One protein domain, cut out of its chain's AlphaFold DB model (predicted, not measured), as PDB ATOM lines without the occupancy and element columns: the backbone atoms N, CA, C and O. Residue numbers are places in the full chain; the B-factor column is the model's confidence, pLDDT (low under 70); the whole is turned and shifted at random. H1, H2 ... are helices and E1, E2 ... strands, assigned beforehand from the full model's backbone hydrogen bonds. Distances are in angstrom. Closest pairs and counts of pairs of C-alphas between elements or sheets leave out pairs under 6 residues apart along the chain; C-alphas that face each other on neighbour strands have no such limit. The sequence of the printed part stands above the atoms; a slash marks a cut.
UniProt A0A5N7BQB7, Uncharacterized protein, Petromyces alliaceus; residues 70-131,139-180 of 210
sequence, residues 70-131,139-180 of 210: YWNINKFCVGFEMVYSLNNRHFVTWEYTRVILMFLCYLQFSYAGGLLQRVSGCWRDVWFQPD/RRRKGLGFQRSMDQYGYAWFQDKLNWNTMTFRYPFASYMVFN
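AT A GLANCE: This is residues 70 to 131 and 139 to 180 of the 210 residues of an uncharacterized protein of Petromyces alliaceus (UniProt A0A5N7BQB7). A helical hairpin, H1 and H2, makes one side of this flat model, and a two-stranded antiparallel ribbon, E1 and E2, lies beyond it, with small helices H3 and H4 near the ribbon's base. Unnamed residues 154 to 180 wind from H4 past the hairpin and back toward the ribbon. The 104 printed residues, mostly helix by class, hold four helices and two strands, H1 H2 H3 E1 E2 H4; compact, radius of gyration of the C-alphas 13.6 A, spans 38 by 38 by 20 A.

IN THESE COORDINATES: E1 is residues 126 to 130, E2 139 to 142, H3 120 to 123. H4, 146 to 153, ends at C-alpha 153 (305.367, 293.327, 407.503). H2, 94 to 111, spans 27.0 A; H1, 70 to 85, spans 21.5 A from C-alpha 70 (298.575, 300.057, 424.134).

HOW THE PARTS SIT: E1 and E2 are antiparallel, N 127 and O 141 3.0 A apart. H3 and H4 only just touch, with 3 pairs of C-alphas within 8 A, the closest Trp 123 and Phe 146, 4.7 A. H1 and H2 touch, closest C-alphas Phe 76 and Phe 103, 5.6 A, opposite ways at a shallow tilt of 14 degrees. Every O i to N i+4 pair is within hydrogen-bond range in H4, 11 of 12 in H1, 12 of 14 in H2; H3 is too short.

THE WHOLE: Residues 132 to 138 are not printed; the gap between C-alphas 131 and 139 is 5.7 A. The pLDDT is under 70 at residues 88 to 92, 111 to 114 and 180.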
ATOM      1  N   TYR A  70     297.735 299.569 423.049       85.94
ATOM      2  CA  TYR A  70     298.575 300.057 424.134       85.94
ATOM      3  C   TYR A  70     300.046 300.144 423.713       85.94
ATOM      4  O   TYR A  70     300.678 301.196 423.847       85.94
ATOM      5  N   TRP A  71     300.590 299.065 423.145       86.56
ATOM      6  CA  TRP A  71     301.964 299.035 422.643       86.56
ATOM      7  C   TRP A  71     302.156 299.923 421.409       86.56
ATOM      8  O   TRP A  71     303.187 300.593 421.293       86.56
ATOM      9  N   ASN A  72     301.156 299.997 420.525       85.38
ATOM     10  CA  ASN A  72     301.190 300.853 419.340       85.38
ATOM     11  C   ASN A  72     301.303 302.334 419.720       85.38
ATOM     12  O   ASN A  72     302.096 303.052 419.123       85.38
ATOM     13  N   ILE A  73     300.581 302.777 420.749       86.12
ATOM     14  CA  ILE A  73     300.664 304.146 421.274       86.12
ATOM     15  C   ILE A  73     301.989 304.355 422.013       86.12
ATOM     16  O   ILE A  73     302.713 305.323 421.750       86.12
ATOM     17  N   ASN A  74     302.331 303.441 422.925       87.75
ATOM     18  CA  ASN A  74     303.483 303.622 423.801       87.75
ATOM     19  C   ASN A  74     304.801 303.692 423.046       87.75
ATOM     20  O   ASN A  74     305.645 304.487 423.438       87.75
ATOM     21  N   LYS A  75     304.987 302.948 421.951       86.75
ATOM     22  CA  LYS A  75     306.249 303.007 421.194       86.75
ATOM     23  C   LYS A  75     306.568 304.427 420.686       86.75
ATOM     24  O   LYS A  75     307.733 304.811 420.650       86.75
ATOM     25  N   PHE A  76     305.557 305.247 420.372       87.00
ATOM     26  CA  PHE A  76     305.771 306.651 419.987       87.00
ATOM     27  C   PHE A  76     305.854 307.593 421.178       87.00
ATOM     28  O   PHE A  76     306.619 308.552 421.124       87.00
ATOM     29  N   CYS A  77     305.108 307.329 422.255       86.50
ATOM     30  CA  CYS A  77     305.280 308.080 423.499       86.50
ATOM     31  C   CYS A  77     306.698 307.909 424.049       86.50
ATOM     32  O   CYS A  77     307.327 308.901 424.391       86.50
ATOM     33  N   VAL A  78     307.220 306.682 424.051       88.25
ATOM     34  CA  VAL A  78     308.602 306.372 424.433       88.25
ATOM     35  C   VAL A  78     309.576 307.081 423.501       88.25
ATOM     36  O   VAL A  78     310.505 307.713 423.982       88.25
ATOM     37  N   GLY A  79     309.347 307.061 422.184       87.38
ATOM     38  CA  GLY A  79     310.173 307.821 421.242       87.38
ATOM     39  C   GLY A  79     310.207 309.324 421.550       87.38
ATOM     40  O   GLY A  79     311.278 309.919 421.602       87.38
ATOM     41  N   PHE A  80     309.052 309.930 421.834       85.94
ATOM     42  CA  PHE A  80     308.960 311.331 422.256       85.94
ATOM     43  C   PHE A  80     309.688 311.593 423.587       85.94
ATOM     44  O   PHE A  80     310.477 312.533 423.683       85.94
ATOM     45  N   GLU A  81     309.458 310.752 424.598       86.75
ATOM     46  CA  GLU A  81     310.103 310.838 425.915       86.75
ATOM     47  C   GLU A  81     311.628 310.668 425.793       86.75
ATOM     48  O   GLU A  81     312.384 311.405 426.421       86.75
ATOM     49  N   MET A  82     312.107 309.779 424.920       87.31
ATOM     50  CA  MET A  82     313.534 309.592 424.656       87.31
ATOM     51  C   MET A  82     314.186 310.822 424.022       87.31
ATOM     52  O   MET A  82     315.296 311.179 424.414       87.31
ATOM     53  N   VAL A  83     313.508 311.510 423.092       86.50
ATOM     54  CA  VAL A  83     314.007 312.789 422.549       86.50
ATOM     55  C   VAL A  83     314.157 313.819 423.671       86.50
ATOM     56  O   VAL A  83     315.048 314.659 423.619       86.50
ATOM     57  N   TYR A  84     313.323 313.774 424.704       78.31
ATOM     58  CA  TYR A  84     313.475 314.671 425.844       78.31
ATOM     59  C   TYR A  84     314.621 314.254 426.777       78.31
ATOM     60  O   TYR A  84     315.399 315.105 427.206       78.31
ATOM     61  N   SER A  85     314.733 312.958 427.072       81.62
ATOM     62  CA  SER A  85     315.666 312.419 428.067       81.62
ATOM     63  C   SER A  85     317.118 312.353 427.593       81.62
ATOM     64  O   SER A  85     318.022 312.590 428.390       81.62
ATOM     65  N   LEU A  86     317.355 312.032 426.317       80.38
ATOM     66  CA  LEU A  86     318.710 311.901 425.756       80.38
ATOM     67  C   LEU A  86     319.338 313.248 425.390       80.38
ATOM     68  O   LEU A  86     320.550 313.346 425.211       80.38
ATOM     69  N   ASN A  87     318.521 314.292 425.276       70.38
ATOM     70  CA  ASN A  87     318.991 315.613 424.904       70.38
ATOM     71  C   ASN A  87     319.320 316.444 426.140       70.38
ATOM     72  O   ASN A  87     318.635 316.392 427.161       70.38
ATOM     73  N   ASN A  88     320.362 317.267 426.024       66.19
ATOM     74  CA  ASN A  88     320.758 318.164 427.098       66.19
ATOM     75  C   ASN A  88     319.562 319.056 427.502       66.19
ATOM     76  O   ASN A  88     318.902 319.681 426.658       66.19
ATOM     77  N   ARG A  89     319.263 319.100 428.808       60.78
ATOM     78  CA  ARG A  89     318.072 319.755 429.384       60.78
ATOM     79  C   ARG A  89     317.970 321.242 429.029       60.78
ATOM     80  O   ARG A  89     316.881 321.803 429.078       60.78
ATOM     81  N   HIS A  90     319.067 321.853 428.592       58.72
ATOM     82  CA  HIS A  90     319.157 323.285 428.318       58.72
ATOM     83  C   HIS A  90     318.908 323.692 426.855       58.72
ATOM     84  O   HIS A  90     318.697 324.876 426.601       58.72
ATOM     85  N   PHE A  91     318.876 322.763 425.884       64.00
ATOM     86  CA  PHE A  91     318.747 323.137 424.462       64.00
ATOM     87  C   PHE A  91     317.787 322.224 423.686       64.00
ATOM     88  O   PHE A  91     317.961 321.009 423.666       64.00
ATOM     89  N   VAL A  92     316.751 322.792 423.058       68.12
ATOM     90  CA  VAL A  92     315.931 322.077 422.064       68.12
ATOM     91  C   VAL A  92     316.413 322.544 420.704       68.12
ATOM     92  O   VAL A  92     316.056 323.640 420.299       68.12
ATOM     93  N   THR A  93     317.230 321.755 420.008       79.38
ATOM     94  CA  THR A  93     317.624 322.077 418.631       79.38
ATOM     95  C   THR A  93     316.413 321.997 417.698       79.38
ATOM     96  O   THR A  93     315.449 321.272 417.958       79.38
ATOM     97  N   TRP A  94     316.495 322.683 416.556       79.69
ATOM     98  CA  TRP A  94     315.511 322.532 415.483       79.69
ATOM     99  C   TRP A  94     315.345 321.066 415.049       79.69
ATOM    100  O   TRP A  94     314.221 320.614 414.846       79.69
ATOM    101  N   GLU A  95     316.432 320.293 414.970       83.81
ATOM    102  CA  GLU A  95     316.369 318.869 414.616       83.81
ATOM    103  C   GLU A  95     315.547 318.056 415.624       83.81
ATOM    104  O   GLU A  95     314.705 317.253 415.220       83.81
ATOM    105  N   TYR A  96     315.688 318.329 416.923       85.25
ATOM    106  CA  TYR A  96     314.872 317.679 417.953       85.25
ATOM    107  C   TYR A  96     313.403 318.067 417.849       85.25
ATOM    108  O   TYR A  96     312.537 317.201 417.954       85.25
ATOM    109  N   THR A  97     313.100 319.338 417.572       83.31
ATOM    110  CA  THR A  97     311.720 319.776 417.319       83.31
ATOM    111  C   THR A  97     311.103 319.005 416.154       83.31
ATOM    112  O   THR A  97     309.962 318.559 416.252       83.31
ATOM    113  N   ARG A  98     311.851 318.774 415.071       86.31
ATOM    114  CA  ARG A  98     311.354 317.999 413.925       86.31
ATOM    115  C   ARG A  98     311.079 316.536 414.273       86.31
ATOM    116  O   ARG A  98     310.081 315.989 413.807       86.31
ATOM    117  N   VAL A  99     311.936 315.906 415.077       88.50
ATOM    118  CA  VAL A  99     311.740 314.519 415.533       88.50
ATOM    119  C   VAL A  99     310.568 314.422 416.521       88.50
ATOM    120  O   VAL A  99     309.746 313.516 416.410       88.50
ATOM    121  N   ILE A 100     310.407 315.398 417.417       86.88
ATOM    122  CA  ILE A 100     309.225 315.521 418.285       86.88
ATOM    123  C   ILE A 100     307.947 315.619 417.447       86.88
ATOM    124  O   ILE A 100     306.997 314.874 417.679       86.88
ATOM    125  N   LEU A 101     307.927 316.501 416.445       84.19
ATOM    126  CA  LEU A 101     306.781 316.650 415.546       84.19
ATOM    127  C   LEU A 101     306.486 315.360 414.790       84.19
ATOM    128  O   LEU A 101     305.322 315.014 414.631       84.19
ATOM    129  N   MET A 102     307.515 314.627 414.367       87.75
ATOM    130  CA  MET A 102     307.345 313.317 413.747       87.75
ATOM    131  C   MET A 102     306.599 312.347 414.678       87.75
ATOM    132  O   MET A 102     305.606 311.754 414.252       87.75
ATOM    133  N   PHE A 103     307.028 312.215 415.938       88.31
ATOM    134  CA  PHE A 103     306.356 311.350 416.915       88.31
ATOM    135  C   PHE A 103     304.929 311.814 417.226       88.31
ATOM    136  O   PHE A 103     304.018 310.988 417.260       88.31
ATOM    137  N   LEU A 104     304.705 313.120 417.393       83.31
ATOM    138  CA  LEU A 104     303.381 313.680 417.685       83.31
ATOM    139  C   LEU A 104     302.409 313.548 416.509       83.31
ATOM    140  O   LEU A 104     301.263 313.148 416.712       83.31
ATOM    141  N   CYS A 105     302.857 313.842 415.285       79.94
ATOM    142  CA  CYS A 105     302.058 313.632 414.080       79.94
ATOM    143  C   CYS A 105     301.657 312.166 413.954       79.94
ATOM    144  O   CYS A 105     300.516 311.884 413.613       79.94
ATOM    145  N   TYR A 106     302.561 311.229 414.256       79.81
ATOM    146  CA  TYR A 106     302.213 309.815 414.207       79.81
ATOM    147  C   TYR A 106     301.251 309.405 415.325       79.81
ATOM    148  O   TYR A 106     300.315 308.643 415.082       79.81
ATOM    149  N   LEU A 107     301.454 309.899 416.548       82.62
ATOM    150  CA  LEU A 107     300.625 309.550 417.703       82.62
ATOM    151  C   LEU A 107     299.128 309.773 417.418       82.62
ATOM    152  O   LEU A 107     298.294 308.975 417.838       82.62
ATOM    153  N   GLN A 108     298.800 310.799 416.625       78.75
ATOM    154  CA  GLN A 108     297.436 311.075 416.159       78.75
ATOM    155  C   GLN A 108     296.823 309.915 415.350       78.75
ATOM    156  O   GLN A 108     295.634 309.642 415.486       78.75
ATOM    157  N   PHE A 109     297.626 309.191 414.564       76.94
ATOM    158  CA  PHE A 109     297.202 308.050 413.737       76.94
ATOM    159  C   PHE A 109     297.369 306.688 414.424       76.94
ATOM    160  O   PHE A 109     296.984 305.673 413.859       76.94
ATOM    161  N   SER A 110     297.941 306.642 415.632       74.62
ATOM    162  CA  SER A 110     298.087 305.386 416.395       74.62
ATOM    163  C   SER A 110     296.773 304.926 417.028       74.62
ATOM    164  O   SER A 110     296.606 303.746 417.317       74.62
ATOM    165  N   TYR A 111     295.859 305.870 417.276       65.56
ATOM    166  CA  TYR A 111     294.582 305.634 417.954       65.56
ATOM    167  C   TYR A 111     293.372 305.904 417.053       65.56
ATOM    168  O   TYR A 111     292.376 305.191 417.121       65.56
ATOM    169  N   ALA A 112     293.437 306.941 416.211       56.88
ATOM    170  CA  ALA A 112     292.340 307.280 415.318       56.88
ATOM    171  C   ALA A 112     292.438 306.458 414.029       56.88
ATOM    172  O   ALA A 112     293.503 306.414 413.416       56.88
ATOM    173  N   GLY A 113     291.312 305.911 413.556       56.97
ATOM    174  CA  GLY A 113     291.159 305.304 412.223       56.97
ATOM    175  C   GLY A 113     291.333 306.292 411.058       56.97
ATOM    176  O   GLY A 113     290.735 306.131 409.998       56.97
ATOM    177  N   GLY A 114     292.114 307.358 411.253       63.12
ATOM    178  CA  GLY A 114     292.528 308.250 410.191       63.12
ATOM    179  C   GLY A 114     293.325 307.465 409.156       63.12
ATOM    180  O   GLY A 114     294.194 306.662 409.491       63.12
ATOM    181  N   LEU A 115     293.035 307.709 407.880       72.44
ATOM    182  CA  LEU A 115     293.769 307.092 406.784       72.44
ATOM    183  C   LEU A 115     295.217 307.595 406.793       72.44
ATOM    184  O   LEU A 115     295.519 308.620 406.179       72.44
ATOM    185  N   LEU A 116     296.117 306.847 407.440       76.25
ATOM    186  CA  LEU A 116     297.568 307.085 407.430       76.25
ATOM    187  C   LEU A 116     298.086 307.284 405.995       76.25
ATOM    188  O   LEU A 116     298.968 308.105 405.757       76.25
ATOM    189  N   GLN A 117     297.459 306.599 405.036       80.88
ATOM    190  CA  GLN A 117     297.707 306.696 403.597       80.88
ATOM    191  C   GLN A 117     297.547 308.112 403.021       80.88
ATOM    192  O   GLN A 117     298.232 308.472 402.062       80.88
ATOM    193  N   ARG A 118     296.673 308.943 403.606       81.06
ATOM    194  CA  ARG A 118     296.458 310.334 403.172       81.06
ATOM    195  C   ARG A 118     297.564 311.275 403.644       81.06
ATOM    196  O   ARG A 118     297.741 312.346 403.068       81.06
ATOM    197  N   VAL A 119     298.340 310.883 404.653       81.62
ATOM    198  CA  VAL A 119     299.449 311.693 405.158       81.62
ATOM    199  C   VAL A 119     300.724 311.316 404.424       81.62
ATOM    200  O   VAL A 119     301.457 310.413 404.827       81.62
ATOM    201  N   SER A 120     301.019 312.048 403.350       81.69
ATOM    202  CA  SER A 120     302.209 311.833 402.513       81.69
ATOM    203  C   SER A 120     303.514 311.804 403.317       81.69
ATOM    204  O   SER A 120     304.348 310.936 403.072       81.69
ATOM    205  N   GLY A 121     303.657 312.676 404.326       83.06
ATOM    206  CA  GLY A 121     304.793 312.714 405.264       83.06
ATOM    207  C   GLY A 121     305.072 311.395 405.987       83.06
ATOM    208  O   GLY A 121     306.226 311.076 406.265       83.06
ATOM    209  N   CYS A 122     304.031 310.614 406.252       83.44
ATOM    210  CA  CYS A 122     304.109 309.340 406.955       83.44
ATOM    211  C   CYS A 122     304.141 308.168 405.961       83.44
ATOM    212  O   CYS A 122     305.025 307.313 406.025       83.44
ATOM    213  N   TRP A 123     303.200 308.153 405.016       87.50
ATOM    214  CA  TRP A 123     302.975 307.024 404.118       87.50
ATOM    215  C   TRP A 123     304.057 306.874 403.049       87.50
ATOM    216  O   TRP A 123     304.666 305.810 402.928       87.50
ATOM    217  N   ARG A 124     304.332 307.945 402.295       88.75
ATOM    218  CA  ARG A 124     305.242 307.901 401.145       88.75
ATOM    219  C   ARG A 124     306.696 307.974 401.607       88.75
ATOM    220  O   ARG A 124     307.030 308.710 402.534       88.75
ATOM    221  N   ASP A 125     307.581 307.229 400.946       88.69
ATOM    222  CA  ASP A 125     309.022 307.311 401.217       88.69
ATOM    223  C   ASP A 125     309.630 308.546 400.549       88.69
ATOM    224  O   ASP A 125     310.164 309.416 401.229       88.69
ATOM    225  N   VAL A 126     309.513 308.659 399.228       89.00
ATOM    226  CA  VAL A 126     310.058 309.775 398.448       89.00
ATOM    227  C   VAL A 126     309.025 310.212 397.422       89.00
ATOM    228  O   VAL A 126     308.374 309.376 396.801       89.00
ATOM    229  N   TRP A 127     308.874 311.519 397.246       88.88
ATOM    230  CA  TRP A 127     308.130 312.092 396.130       88.88
ATOM    231  C   TRP A 127     308.706 313.455 395.765       88.88
ATOM    232  O   TRP A 127     309.536 314.024 396.480       88.88
ATOM    233  N   PHE A 128     308.253 313.966 394.635       87.19
ATOM    234  CA  PHE A 128     308.702 315.219 394.067       87.19
ATOM    235  C   PHE A 128     307.535 316.200 394.044       87.19
ATOM    236  O   PHE A 128     306.400 315.808 393.768       87.19
ATOM    237  N   GLN A 129     307.797 317.451 394.408       82.69
ATOM    238  CA  GLN A 129     306.795 318.513 394.415       82.69
ATOM    239  C   GLN A 129     307.380 319.762 393.743       82.69
ATOM    240  O   GLN A 129     308.550 320.056 393.998       82.69
ATOM    241  N   PRO A 130     306.600 320.499 392.932       79.69
ATOM    242  CA  PRO A 130     307.035 321.785 392.392       79.69
ATOM    243  C   PRO A 130     307.417 322.740 393.525       79.69
ATOM    244  O   PRO A 130     306.708 322.803 394.539       79.69
ATOM    245  N   ASP A 131     308.535 323.453 393.394       76.12
ATOM    246  CA  ASP A 131     308.903 324.473 394.371       76.12
ATOM    247  C   ASP A 131     308.097 325.757 394.110       76.12
ATOM    248  O   ASP A 131     308.237 326.368 393.054       76.12
ATOM    249  N   ARG A 139     311.346 319.976 393.868       81.88
ATOM    250  CA  ARG A 139     311.864 319.703 395.205       81.88
ATOM    251  C   ARG A 139     311.605 318.260 395.611       81.88
ATOM    252  O   ARG A 139     310.464 317.816 395.751       81.88
ATOM    253  N   ARG A 140     312.688 317.538 395.904       86.62
ATOM    254  CA  ARG A 140     312.625 316.213 396.531       86.62
ATOM    255  C   ARG A 140     312.112 316.333 397.967       86.62
ATOM    256  O   ARG A 140     312.676 317.064 398.785       86.62
ATOM    257  N   ARG A 141     311.074 315.566 398.288       86.38
ATOM    258  CA  ARG A 141     310.517 315.407 399.633       86.38
ATOM    259  C   ARG A 141     310.668 313.961 400.079       86.38
ATOM    260  O   ARG A 141     310.502 313.032 399.287       86.38
ATOM    261  N   LYS A 142     311.006 313.781 401.352       88.38
ATOM    262  CA  LYS A 142     311.172 312.474 401.979       88.38
ATOM    263  C   LYS A 142     310.231 312.354 403.174       88.38
ATOM    264  O   LYS A 142     310.233 313.210 404.057       88.38
ATOM    265  N   GLY A 143     309.398 311.324 403.171       88.69
ATOM    266  CA  GLY A 143     308.545 310.956 404.294       88.69
ATOM    267  C   GLY A 143     309.144 309.799 405.084       88.69
ATOM    268  O   GLY A 143     310.329 309.481 404.950       88.69
ATOM    269  N   LEU A 144     308.331 309.148 405.911       87.69
ATOM    270  CA  LEU A 144     308.755 308.016 406.741       87.69
ATOM    271  C   LEU A 144     308.733 306.693 405.976       87.69
ATOM    272  O   LEU A 144     309.613 305.863 406.205       87.69
ATOM    273  N   GLY A 145     307.873 306.562 404.964       87.94
ATOM    274  CA  GLY A 145     307.828 305.391 404.089       87.94
ATOM    275  C   GLY A 145     307.099 304.202 404.703       87.94
ATOM    276  O   GLY A 145     307.507 303.066 404.469       87.94
ATOM    277  N   PHE A 146     306.043 304.453 405.484       88.81
ATOM    278  CA  PHE A 146     305.250 303.382 406.091       88.81
ATOM    279  C   PHE A 146     304.561 302.482 405.090       88.81
ATOM    280  O   PHE A 146     304.307 301.338 405.431       88.81
ATOM    281  N   GLN A 147     304.311 302.955 403.870       90.06
ATOM    282  CA  GLN A 147     303.801 302.100 402.808       90.06
ATOM    283  C   GLN A 147     304.651 300.832 402.674       90.06
ATOM    284  O   GLN A 147     304.127 299.734 402.749       90.06
ATOM    285  N   ARG A 148     305.981 300.972 402.619       89.56
ATOM    286  CA  ARG A 148     306.883 299.823 402.459       89.56
ATOM    287  C   ARG A 148     306.875 298.881 403.658       89.56
ATOM    288  O   ARG A 148     306.884 297.674 403.470       89.56
ATOM    289  N   SER A 149     306.893 299.414 404.884       88.50
ATOM    290  CA  SER A 149     306.865 298.562 406.082       88.50
ATOM    291  C   SER A 149     305.502 297.902 406.281       88.50
ATOM    292  O   SER A 149     305.442 296.756 406.718       88.50
ATOM    293  N   MET A 150     304.423 298.572 405.879       87.94
ATOM    294  CA  MET A 150     303.085 297.995 405.850       87.94
ATOM    295  C   MET A 150     302.971 296.883 404.801       87.94
ATOM    296  O   MET A 150     302.478 295.813 405.133       87.94
ATOM    297  N   ASP A 151     303.475 297.097 403.584       88.25
ATOM    298  CA  ASP A 151     303.432 296.103 402.501       88.25
ATOM    299  C   ASP A 151     304.278 294.862 402.838       88.25
ATOM    300  O   ASP A 151     303.895 293.742 402.519       88.25
ATOM    301  N   GLN A 152     305.422 295.049 403.507       90.56
ATOM    302  CA  GLN A 152     306.349 293.961 403.828       90.56
ATOM    303  C   GLN A 152     305.996 293.201 405.116       90.56
ATOM    304  O   GLN A 152     306.186 291.989 405.177       90.56
ATOM    305  N   TYR A 153     305.533 293.898 406.158       87.62
ATOM    306  CA  TYR A 153     305.367 293.327 407.503       87.62
ATOM    307  C   TYR A 153     303.939 293.436 408.051       87.62
ATOM    308  O   TYR A 153     303.693 293.032 409.185       87.62
ATOM    309  N   GLY A 154     303.007 294.047 407.314       84.06
ATOM    310  CA  GLY A 154     301.662 294.344 407.817       84.06
ATOM    311  C   GLY A 154     301.647 295.376 408.951       84.06
ATOM    312  O   GLY A 154     300.640 295.523 409.645       84.06
ATOM    313  N   TYR A 155     302.761 296.084 409.173       83.62
ATOM    314  CA  TYR A 155     302.927 296.989 410.304       83.62
ATOM    315  C   TYR A 155     303.727 298.237 409.937       83.62
ATOM    316  O   TYR A 155     304.871 298.173 409.486       83.62
ATOM    317  N   ALA A 156     303.139 299.404 410.201       84.62
ATOM    318  CA  ALA A 156     303.797 300.683 409.988       84.62
ATOM    319  C   ALA A 156     304.938 300.891 411.002       84.62
ATOM    320  O   ALA A 156     304.720 301.119 412.201       84.62
ATOM    321  N   TRP A 157     306.170 300.845 410.493       84.81
ATOM    322  CA  TRP A 157     307.386 301.126 411.253       84.81
ATOM    323  C   TRP A 157     308.349 302.053 410.514       84.81
ATOM    324  O   TRP A 157     308.347 302.127 409.280       84.81
ATOM    325  N   PHE A 158     309.158 302.782 411.289       82.88
ATOM    326  CA  PHE A 158     310.156 303.705 410.768       82.88
ATOM    327  C   PHE A 158     311.222 302.951 409.971       82.88
ATOM    328  O   PHE A 158     311.772 301.952 410.423       82.88
ATOM    329  N   GLN A 159     311.545 303.479 408.796       84.12
ATOM    330  CA  GLN A 159     312.747 303.094 408.059       84.12
ATOM    331  C   GLN A 159     314.001 303.594 408.804       84.12
ATOM    332  O   GLN A 159     313.878 304.465 409.671       84.12
ATOM    333  N   ASP A 160     315.201 303.119 408.439       87.94
ATOM    334  CA  ASP A 160     316.482 303.549 409.044       87.94
ATOM    335  C   ASP A 160     316.854 305.003 408.677       87.94
ATOM    336  O   ASP A 160     317.775 305.300 407.919       87.94
ATOM    337  N   LYS A 161     316.049 305.946 409.167       88.69
ATOM    338  CA  LYS A 161     316.141 307.388 408.912       88.69
ATOM    339  C   LYS A 161     316.362 308.181 410.187       88.69
ATOM    340  O   LYS A 161     316.753 309.342 410.105       88.69
ATOM    341  N   LEU A 162     316.094 307.576 411.340       89.31
ATOM    342  CA  LEU A 162     316.310 308.160 412.652       89.31
ATOM    343  C   LEU A 162     317.579 307.556 413.258       89.31
ATOM    344  O   LEU A 162     317.808 306.348 413.194       89.31
ATOM    345  N   ASN A 163     318.425 308.396 413.835       89.44
ATOM    346  CA  ASN A 163     319.478 307.948 414.727       89.44
ATOM    347  C   ASN A 163     318.900 307.910 416.146       89.44
ATOM    348  O   ASN A 163     318.610 308.956 416.716       89.44
ATOM    349  N   TRP A 164     318.712 306.710 416.693       88.06
ATOM    350  CA  TRP A 164     318.121 306.512 418.020       88.06
ATOM    351  C   TRP A 164     319.023 306.988 419.166       88.06
ATOM    352  O   TRP A 164     318.510 307.343 420.220       88.06
ATOM    353  N   ASN A 165     320.341 307.061 418.957       87.81
ATOM    354  CA  ASN A 165     321.279 307.504 419.992       87.81
ATOM    355  C   ASN A 165     321.250 309.025 420.150       87.81
ATOM    356  O   ASN A 165     321.272 309.544 421.259       87.81
ATOM    357  N   THR A 166     321.198 309.745 419.028       86.38
ATOM    358  CA  THR A 166     321.215 311.215 419.013       86.38
ATOM    359  C   THR A 166     319.828 311.827 418.875       86.38
ATOM    360  O   THR A 166     319.695 313.041 418.980       86.38
ATOM    361  N   MET A 167     318.802 311.018 418.595       89.00
ATOM    362  CA  MET A 167     317.433 311.458 418.321       89.00
ATOM    363  C   MET A 167     317.356 312.532 417.221       89.00
ATOM    364  O   MET A 167     316.620 313.512 417.323       89.00
ATOM    365  N   THR A 168     318.124 312.331 416.145       88.75
ATOM    366  CA  THR A 168     318.173 313.199 414.955       88.75
ATOM    367  C   THR A 168     317.935 312.408 413.673       88.75
ATOM    368  O   THR A 168     318.138 311.192 413.621       88.75
ATOM    369  N   PHE A 169     317.511 313.082 412.601       89.62
ATOM    370  CA  PHE A 169     317.433 312.437 411.292       89.62
ATOM    371  C   PHE A 169     318.836 312.167 410.733       89.62
ATOM    372  O   PHE A 169     319.707 313.034 410.759       89.62
ATOM    373  N   ARG A 170     319.046 310.966 410.189       89.12
ATOM    374  CA  ARG A 170     320.310 310.566 409.560       89.12
ATOM    375  C   ARG A 170     320.553 311.360 408.275       89.12
ATOM    376  O   ARG A 170     319.627 311.629 407.500       89.12
ATOM    377  N   TYR A 171     321.813 311.696 408.014       83.06
ATOM    378  CA  TYR A 171     322.256 312.142 406.694       83.06
ATOM    379  C   TYR A 171     322.201 310.955 405.710       83.06
ATOM    380  O   TYR A 171     322.511 309.838 406.122       83.06
ATOM    381  N   PRO A 172     321.787 311.135 404.437       83.75
ATOM    382  CA  PRO A 172     321.414 312.382 403.754       83.75
ATOM    383  C   PRO A 172     319.920 312.745 403.855       83.75
ATOM    384  O   PRO A 172     319.445 313.656 403.178       83.75
ATOM    385  N   PHE A 173     319.129 312.028 404.655       84.06
ATOM    386  CA  PHE A 173     317.670 312.174 404.660       84.06
ATOM    387  C   PHE A 173     317.198 313.459 405.337       84.06
ATOM    388  O   PHE A 173     316.216 314.049 404.879       84.06
ATOM    389  N   ALA A 174     317.908 313.909 406.376       83.12
ATOM    390  CA  ALA A 174     317.553 315.071 407.191       83.12
ATOM    391  C   ALA A 174     317.157 316.310 406.364       83.12
ATOM    392  O   ALA A 174     316.156 316.957 406.679       83.12
ATOM    393  N   SER A 175     317.863 316.606 405.270       82.25
ATOM    394  CA  SER A 175     317.605 317.783 404.425       82.25
ATOM    395  C   SER A 175     316.272 317.714 403.670       82.25
ATOM    396  O   SER A 175     315.614 318.735 403.458       82.25
ATOM    397  N   TYR A 176     315.831 316.508 403.304       83.81
ATOM    398  CA  TYR A 176     314.643 316.279 402.473       83.81
ATOM    399  C   TYR A 176     313.397 315.905 403.281       83.81
ATOM    400  O   TYR A 176     312.290 315.895 402.737       83.81
ATOM    401  N   MET A 177     313.566 315.592 404.568       85.94
ATOM    402  CA  MET A 177     312.483 315.159 405.446       85.94
ATOM    403  C   MET A 177     311.369 316.216 405.546       85.94
ATOM    404  O   MET A 177     311.619 317.389 405.834       85.94
ATOM    405  N   VAL A 178     310.124 315.786 405.335       83.06
ATOM    406  CA  VAL A 178     308.925 316.646 405.207       83.06
ATOM    407  C   VAL A 178     308.591 317.437 406.469       83.06
ATOM    408  O   VAL A 178     307.989 318.501 406.377       83.06
ATOM    409  N   PHE A 179     309.101 317.009 407.622       76.38
ATOM    410  CA  PHE A 179     309.033 317.757 408.880       76.38
ATOM    411  C   PHE A 179     309.840 319.077 408.865       76.38
ATOM    412  O   PHE A 179     309.905 319.771 409.871       76.38
ATOM    413  N   ASN A 180     310.438 319.455 407.728       68.75
ATOM    414  CA  ASN A 180     310.944 320.799 407.444       68.75
ATOM    415  C   ASN A 180     309.820 321.709 406.917       68.75
ATOM    416  O   ASN A 180     309.714 321.935 405.704       68.75
TER     417      ASN A 180